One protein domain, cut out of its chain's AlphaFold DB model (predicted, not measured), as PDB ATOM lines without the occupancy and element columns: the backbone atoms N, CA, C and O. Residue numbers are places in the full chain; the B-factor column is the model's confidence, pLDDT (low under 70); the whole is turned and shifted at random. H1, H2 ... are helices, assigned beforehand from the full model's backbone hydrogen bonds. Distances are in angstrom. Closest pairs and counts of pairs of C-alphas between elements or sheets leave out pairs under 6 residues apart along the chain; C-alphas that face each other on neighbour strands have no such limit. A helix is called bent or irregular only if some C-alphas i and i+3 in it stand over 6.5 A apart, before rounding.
ATOM      1  N   ARG A   2      18.478 -45.369 -10.031       90.00
ATOM      2  CA  ARG A   2      17.795 -46.688 -10.066       90.00
ATOM      3  C   ARG A   2      18.586 -47.794 -10.762       90.00
ATOM      4  O   ARG A   2      18.629 -48.905 -10.259       90.00
ATOM      5  N   GLU A   3      19.221 -47.475 -11.883       92.06
ATOM      6  CA  GLU A   3      20.016 -48.443 -12.649       92.06
ATOM      7  C   GLU A   3      21.199 -49.022 -11.853       92.06
ATOM      8  O   GLU A   3      21.592 -50.165 -12.062       92.06
ATOM      9  N   ILE A   4      21.747 -48.242 -10.918       93.69
ATOM     10  CA  ILE A   4      22.984 -48.572 -10.201       93.69
ATOM     11  C   ILE A   4      22.650 -49.160  -8.836       93.69
ATOM     12  O   ILE A   4      23.013 -50.289  -8.532       93.69
ATOM     13  N   PHE A   5      21.893 -48.405  -8.040       93.06
ATOM     14  CA  PHE A   5      21.613 -48.724  -6.643       93.06
ATOM     15  C   PHE A   5      20.341 -49.559  -6.453       93.06
ATOM     16  O   PHE A   5      19.978 -49.852  -5.321       93.06
ATOM     17  N   LYS A   6      19.642 -49.911  -7.544       92.19
ATOM     18  CA  LYS A   6      18.492 -50.829  -7.561       92.19
ATOM     19  C   LYS A   6      17.469 -50.519  -6.454       92.19
ATOM     20  O   LYS A   6      16.886 -49.430  -6.455       92.19
ATOM     21  N   GLU A   7      17.244 -51.446  -5.525       90.75
ATOM     22  CA  GLU A   7      16.324 -51.326  -4.393       90.75
ATOM     23  C   GLU A   7      16.691 -50.197  -3.417       90.75
ATOM     24  O   GLU A   7      15.799 -49.556  -2.858       90.75
ATOM     25  N   ASP A   8      17.978 -49.872  -3.277       92.38
ATOM     26  CA  ASP A   8      18.468 -48.828  -2.373       92.38
ATOM     27  C   ASP A   8      18.395 -47.423  -2.994       92.38
ATOM     28  O   ASP A   8      18.496 -46.418  -2.289       92.38
ATOM     29  N   ALA A   9      18.134 -47.307  -4.302       92.81
ATOM     30  CA  ALA A   9      18.123 -46.024  -5.007       92.81
ATOM     31  C   ALA A   9      17.135 -45.001  -4.421       92.81
ATOM     32  O   ALA A   9      17.420 -43.802  -4.406       92.81
ATOM     33  N   ARG A  10      15.961 -45.454  -3.956       92.06
ATOM     34  CA  ARG A  10      14.972 -44.569  -3.314       92.06
ATOM     35  C   ARG A  10      15.394 -44.174  -1.903       92.06
ATOM     36  O   ARG A  10      15.212 -43.019  -1.539       92.06
ATOM     37  N   SER A  11      15.994 -45.096  -1.156       92.81
ATOM     38  CA  SER A  11      16.550 -44.832   0.172       92.81
ATOM     39  C   SER A  11      17.636 -43.758   0.105       92.81
ATOM     40  O   SER A  11      17.558 -42.765   0.820       92.81
ATOM     41  N   LEU A  12      18.586 -43.897  -0.824       93.44
ATOM     42  CA  LEU A  12      19.660 -42.924  -1.044       93.44
ATOM     43  C   LEU A  12      19.127 -41.546  -1.459       93.44
ATOM     44  O   LEU A  12      19.600 -40.533  -0.954       93.44
ATOM     45  N   LEU A  13      18.115 -41.493  -2.333       92.50
ATOM     46  CA  LEU A  13      17.482 -40.226  -2.713       92.50
ATOM     47  C   LEU A  13      16.813 -39.542  -1.514       92.50
ATOM     48  O   LEU A  13      16.988 -38.343  -1.325       92.50
ATOM     49  N   ASN A  14      16.071 -40.290  -0.696       92.19
ATOM     50  CA  ASN A  14      15.403 -39.728   0.478       92.19
ATOM     51  C   ASN A  14      16.418 -39.218   1.512       92.19
ATOM     52  O   ASN A  14      16.190 -38.171   2.111       92.19
ATOM     53  N   LEU A  15      17.552 -39.909   1.682       93.12
ATOM     54  CA  LEU A  15      18.658 -39.443   2.525       93.12
ATOM     55  C   LEU A  15      19.297 -38.159   1.984       93.12
ATOM     56  O   LEU A  15      19.611 -37.262   2.762       93.12
ATOM     57  N   ALA A  16      19.461 -38.041   0.665       92.19
ATOM     58  CA  ALA A  16      19.965 -36.816   0.050       92.19
ATOM     59  C   ALA A  16      18.999 -35.637   0.253       92.19
ATOM     60  O   ALA A  16      19.436 -34.556   0.632       92.19
ATOM     61  N   ILE A  17      17.689 -35.848   0.072       93.06
ATOM     62  CA  ILE A  17      16.667 -34.815   0.320       93.06
ATOM     63  C   ILE A  17      16.675 -34.396   1.792       93.06
ATOM     64  O   ILE A  17      16.678 -33.204   2.073       93.06
ATOM     65  N   TYR A  18      16.757 -35.353   2.721       93.31
ATOM     66  CA  TYR A  18      16.886 -35.065   4.151       93.31
ATOM     67  C   TYR A  18      18.082 -34.152   4.455       93.31
ATOM     68  O   TYR A  18      17.956 -33.178   5.192       93.31
ATOM     69  N   LYS A  19      19.247 -34.440   3.862       93.12
ATOM     70  CA  LYS A  19      20.441 -33.602   4.019       93.12
ATOM     71  C   LYS A  19      20.269 -32.202   3.439       93.12
ATOM     72  O   LYS A  19      20.727 -31.245   4.054       93.12
ATOM     73  N   LEU A  20      19.606 -32.084   2.292       92.75
ATOM     74  CA  LEU A  20      19.318 -30.792   1.667       92.75
ATOM     75  C   LEU A  20      18.317 -29.958   2.479       92.75
ATOM     76  O   LEU A  20      18.442 -28.741   2.507       92.75
ATOM     77  N   ASP A  21      17.385 -30.599   3.186       93.25
ATOM     78  CA  ASP A  21      16.405 -29.942   4.064       93.25
ATOM     79  C   ASP A  21      16.974 -29.574   5.456       93.25
ATOM     80  O   ASP A  21      16.239 -29.325   6.406       93.25
ATOM     81  N   GLY A  22      18.305 -29.561   5.610       90.00
ATOM     82  CA  GLY A  22      18.979 -29.172   6.857       90.00
ATOM     83  C   GLY A  22      19.173 -30.305   7.871       90.00
ATOM     84  O   GLY A  22      19.498 -30.057   9.033       90.00
ATOM     85  N   GLY A  23      19.001 -31.562   7.456       88.31
ATOM     86  CA  GLY A  23      19.204 -32.734   8.301       88.31
ATOM     87  C   GLY A  23      20.645 -32.906   8.802       88.31
ATOM     88  O   GLY A  23      21.548 -33.295   8.055       88.31
ATOM     89  N   ASN A  24      20.867 -32.714  10.105       85.75
ATOM     90  CA  ASN A  24      22.193 -32.863  10.716       85.75
ATOM     91  C   ASN A  24      22.595 -34.335  10.901       85.75
ATOM     92  O   ASN A  24      23.372 -34.879  10.120       85.75
ATOM     93  N   SER A  25      22.081 -35.014  11.926       89.06
ATOM     94  CA  SER A  25      22.408 -36.424  12.167       89.06
ATOM     95  C   SER A  25      21.552 -37.336  11.295       89.06
ATOM     96  O   SER A  25      20.341 -37.146  11.216       89.06
ATOM     97  N   MET A  26      22.140 -38.372  10.692       89.12
ATOM     98  CA  MET A  26      21.362 -39.383   9.959       89.12
ATOM     99  C   MET A  26      20.347 -40.110  10.854       89.12
ATOM    100  O   MET A  26      19.317 -40.552  10.358       89.12
ATOM    101  N   ALA A  27      20.594 -40.190  12.166       87.94
ATOM    102  CA  ALA A  27      19.682 -40.834  13.109       87.94
ATOM    103  C   ALA A  27      18.334 -40.102  13.250       87.94
ATOM    104  O   ALA A  27      17.332 -40.737  13.551       87.94
ATOM    105  N   ALA A  28      18.297 -38.793  12.982       90.94
ATOM    106  CA  ALA A  28      17.075 -37.989  13.042       90.94
ATOM    107  C   ALA A  28      16.235 -38.060  11.751       90.94
ATOM    108  O   ALA A  28      15.203 -37.401  11.646       90.94
ATOM    109  N   MET A  29      16.650 -38.867  10.763       90.81
ATOM    110  CA  MET A  29      15.901 -39.029   9.515       90.81
ATOM    111  C   MET A  29      14.496 -39.587   9.756       90.81
ATOM    112  O   MET A  29      13.565 -39.155   9.085       90.81
ATOM    113  N   GLU A  30      14.327 -40.517  10.703       90.69
ATOM    114  CA  GLU A  30      13.020 -41.114  11.013       90.69
ATOM    115  C   GLU A  30      12.034 -40.068  11.555       90.69
ATOM    116  O   GLU A  30      10.908 -39.981  11.063       90.69
ATOM    117  N   ASP A  31      12.483 -39.220  12.485       90.50
ATOM    118  CA  ASP A  31      11.671 -38.141  13.055       90.50
ATOM    119  C   ASP A  31      11.323 -37.085  12.000       90.50
ATOM    120  O   ASP A  31      10.166 -36.694  11.853       90.50
ATOM    121  N   TRP A  32      12.311 -36.669  11.199       91.81
ATOM    122  CA  TRP A  32      12.095 -35.747  10.081       91.81
ATOM    123  C   TRP A  32      11.113 -36.316   9.053       91.81
ATOM    124  O   TRP A  32      10.234 -35.621   8.553       91.81
ATOM    125  N   ARG A  33      11.203 -37.616   8.759       89.75
ATOM    126  CA  ARG A  33      10.317 -38.284   7.804       89.75
ATOM    127  C   ARG A  33       8.850 -38.221   8.231       89.75
ATOM    128  O   ARG A  33       7.988 -38.249   7.354       89.75
ATOM    129  N   ALA A  34       8.566 -38.143   9.531       89.62
ATOM    130  CA  ALA A  34       7.208 -38.026  10.055       89.62
ATOM    131  C   ALA A  34       6.587 -36.636   9.827       89.62
ATOM    132  O   ALA A  34       5.362 -36.523   9.797       89.62
ATOM    133  N   SER A  35       7.400 -35.590   9.637       89.88
ATOM    134  CA  SER A  35       6.929 -34.217   9.416       89.88
ATOM    135  C   SER A  35       6.860 -33.807   7.941       89.88
ATOM    136  O   SER A  35       6.319 -32.744   7.638       89.88
ATOM    137  N   VAL A  36       7.349 -34.640   7.014       90.44
ATOM    138  CA  VAL A  36       7.398 -34.325   5.577       90.44
ATOM    139  C   VAL A  36       6.754 -35.398   4.704       90.44
ATOM    140  O   VAL A  36       6.867 -36.604   4.933       90.44
ATOM    141  N   TYR A  37       6.140 -34.967   3.603       88.12
ATOM    142  CA  TYR A  37       5.656 -35.882   2.578       88.12
ATOM    143  C   TYR A  37       6.745 -36.151   1.530       88.12
ATOM    144  O   TYR A  37       7.213 -35.238   0.858       88.12
ATOM    145  N   LEU A  38       7.096 -37.427   1.329       87.62
ATOM    146  CA  LEU A  38       7.855 -37.881   0.150       87.62
ATOM    147  C   LEU A  38       7.087 -39.051  -0.465       87.62
ATOM    148  O   LEU A  38       6.824 -40.023   0.253       87.62
ATOM    149  N   PRO A  39       6.770 -38.999  -1.767       81.44
ATOM    150  CA  PRO A  39       5.818 -39.909  -2.400       81.44
ATOM    151  C   PRO A  39       6.281 -41.371  -2.450       81.44
ATOM    152  O   PRO A  39       5.461 -42.270  -2.628       81.44
ATOM    153  N   HIS A  40       7.583 -41.640  -2.310       81.81
ATOM    154  CA  HIS A  40       8.149 -42.981  -2.454       81.81
ATOM    155  C   HIS A  40       9.276 -43.259  -1.452       81.81
ATOM    156  O   HIS A  40      10.014 -42.357  -1.058       81.81
ATOM    157  N   GLY A  41       9.468 -44.540  -1.128       76.06
ATOM    158  CA  GLY A  41      10.575 -45.033  -0.306       76.06
ATOM    159  C   GLY A  41      10.245 -45.120   1.192       76.06
ATOM    160  O   GLY A  41       9.422 -44.344   1.691       76.06
ATOM    161  N   PRO A  42      10.869 -46.075   1.906       77.12
ATOM    162  CA  PRO A  42      10.572 -46.336   3.310       77.12
ATOM    163  C   PRO A  42      11.066 -45.202   4.219       77.12
ATOM    164  O   PRO A  42      11.987 -44.461   3.864       77.12
ATOM    165  N   ALA A  43      10.473 -45.087   5.408       78.25
ATOM    166  CA  ALA A  43      11.128 -44.416   6.528       78.25
ATOM    167  C   ALA A  43      12.322 -45.278   6.959       78.25
ATOM    168  O   ALA A  43      12.169 -46.482   7.182       78.25
ATOM    169  N   LEU A  44      13.518 -44.694   6.992       85.62
ATOM    170  CA  LEU A  44      14.739 -45.433   7.291       85.62
ATOM    171  C   LEU A  44      15.107 -45.228   8.755       85.62
ATOM    172  O   LEU A  44      15.409 -44.117   9.174       85.62
ATOM    173  N   LYS A  45      15.139 -46.325   9.509       87.75
ATOM    174  CA  LYS A  45      15.734 -46.348  10.848       87.75
ATOM    175  C   LYS A  45      17.254 -46.292  10.756       87.75
ATOM    176  O   LYS A  45      17.823 -46.800   9.789       87.75
ATOM    177  N   SER A  46      17.909 -45.799  11.806       87.38
ATOM    178  CA  SER A  46      19.373 -45.668  11.900       87.38
ATOM    179  C   SER A  46      20.142 -46.909  11.428       87.38
ATOM    180  O   SER A  46      21.024 -46.792  10.583       87.38
ATOM    181  N   GLN A  47      19.760 -48.109  11.887       88.69
ATOM    182  CA  GLN A  47      20.399 -49.363  11.465       88.69
ATOM    183  C   GLN A  47      20.319 -49.574   9.946       88.69
ATOM    184  O   GLN A  47      21.314 -49.902   9.300       88.69
ATOM    185  N   ARG A  48      19.141 -49.340   9.356       90.81
ATOM    186  CA  ARG A  48      18.941 -49.520   7.918       90.81
ATOM    187  C   ARG A  48      19.717 -48.484   7.108       90.81
ATOM    188  O   ARG A  48      20.178 -48.811   6.020       90.81
ATOM    189  N   ILE A  49      19.887 -47.267   7.625       93.38
ATOM    190  CA  ILE A  49      20.726 -46.242   6.988       93.38
ATOM    191  C   ILE A  49      22.172 -46.733   6.898       93.38
ATOM    192  O   ILE A  49      22.749 -46.692   5.813       93.38
ATOM    193  N   SER A  50      22.734 -47.253   7.994       91.62
ATOM    194  CA  SER A  50      24.095 -47.802   8.000       91.62
ATOM    195  C   SER A  50      24.266 -48.932   6.981       91.62
ATOM    196  O   SER A  50      25.217 -48.902   6.209       91.62
ATOM    197  N   GLU A  51      23.319 -49.873   6.916       93.19
ATOM    198  CA  GLU A  51      23.340 -50.968   5.936       93.19
ATOM    199  C   GLU A  51      23.263 -50.487   4.480       93.19
ATOM    200  O   GLU A  51      23.896 -51.066   3.600       93.19
ATOM    201  N   VAL A  52      22.440 -49.468   4.201       93.25
ATOM    202  CA  VAL A  52      22.302 -48.891   2.854       93.25
ATOM    203  C   VAL A  52      23.600 -48.205   2.443       93.25
ATOM    204  O   VAL A  52      24.099 -48.451   1.348       93.25
ATOM    205  N   LEU A  53      24.174 -47.376   3.318       92.31
ATOM    206  CA  LEU A  53      25.411 -46.654   3.023       92.31
ATOM    207  C   LEU A  53      26.608 -47.605   2.883       92.31
ATOM    208  O   LEU A  53      27.428 -47.401   1.995       92.31
ATOM    209  N   SER A  54      26.684 -48.677   3.681       91.62
ATOM    210  CA  SER A  54      27.783 -49.651   3.598       91.62
ATOM    211  C   SER A  54      27.767 -50.500   2.323       91.62
ATOM    212  O   SER A  54      28.774 -51.122   1.998       91.62
ATOM    213  N   ARG A  55      26.630 -50.579   1.618       93.56
ATOM    214  CA  ARG A  55      26.523 -51.289   0.331       93.56
ATOM    215  C   ARG A  55      26.977 -50.452  -0.860       93.56
ATOM    216  O   ARG A  55      27.201 -51.019  -1.924       93.56
ATOM    217  N   VAL A  56      27.104 -49.134  -0.704       92.94
ATOM    218  CA  VAL A  56      27.580 -48.257  -1.775       92.94
ATOM    219  C   VAL A  56      29.085 -48.436  -1.933       92.94
ATOM    220  O   VAL A  56      29.852 -48.157  -1.015       92.94
ATOM    221  N   THR A  57      29.517 -48.881  -3.111       91.56
ATOM    222  CA  THR A  57      30.936 -49.115  -3.403       91.56
ATOM    223  C   THR A  57      31.543 -47.994  -4.254       91.56
ATOM    224  O   THR A  57      30.819 -47.296  -4.973       91.56
TER     225      THR A  57
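Overview. This is residues 2 to 57 of the 268 residues of an uncharacterized protein of Sutterella wadsworthensis 3_1_45B (UniProt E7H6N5). Three helices make a small triangle of crossed helices: H2 packs on H1 near its last residues, H3 packs on H1 near its kink, and H2 and H3 meet each other. The printed part has 56 residues, with H1, H2 and H3 in that order and no named strand, all helix. It is compact, with a radius of gyration of the C-alphas of 10.7 A and spans of 29 by 22 by 17 A.

Arrangement. H1, residues 2 to 20, has a kink of 87 degrees near residue 9 and is irregular, C-alphas 4 and 7 being 9.3 A apart. H2, residues 26 to 35, only just irregular with C-alphas 27 and 30 at 7.0 A, touches H1 at residues 15 to 18 alone, about perpendicular at 80 degrees; the closest C-alphas, of Tyr 18 and Met 29, are 6.7 A apart. H3, residues 46 to 54, touches H1 at residues 8 to 12 alone, at a steep tilt of 54 degrees, opposite ways; the closest C-alphas, of Asp 8 and Val 52, are 6.5 A apart. H3 touches H2 at a steep tilt of 59 degrees, opposite ways; the closest C-alphas, of Ala 27 and Ser 46, are 5.0 A apart. Each O i to N i+4 pair is within hydrogen-bond range in H3, against 11 of 15 in H1 and 3 of 6 in H2.

Along the chain. H1 begins at C-alpha 2 (17.795, -46.688, -10.066) and is 19.8 A long; H2 is 15.3 A; H3 is 12.5 A, ending at C-alpha 54 (27.783, -49.651, 3.598).

Size, cuts and confidence. The C-alphas farthest apart, of Ser 35 and Thr 57, are 31.0 A apart. The printed part has no cut, the H1 to H2 link is tight and the H2 to H3 link short, and no printed residue is under 70 in pLDDT.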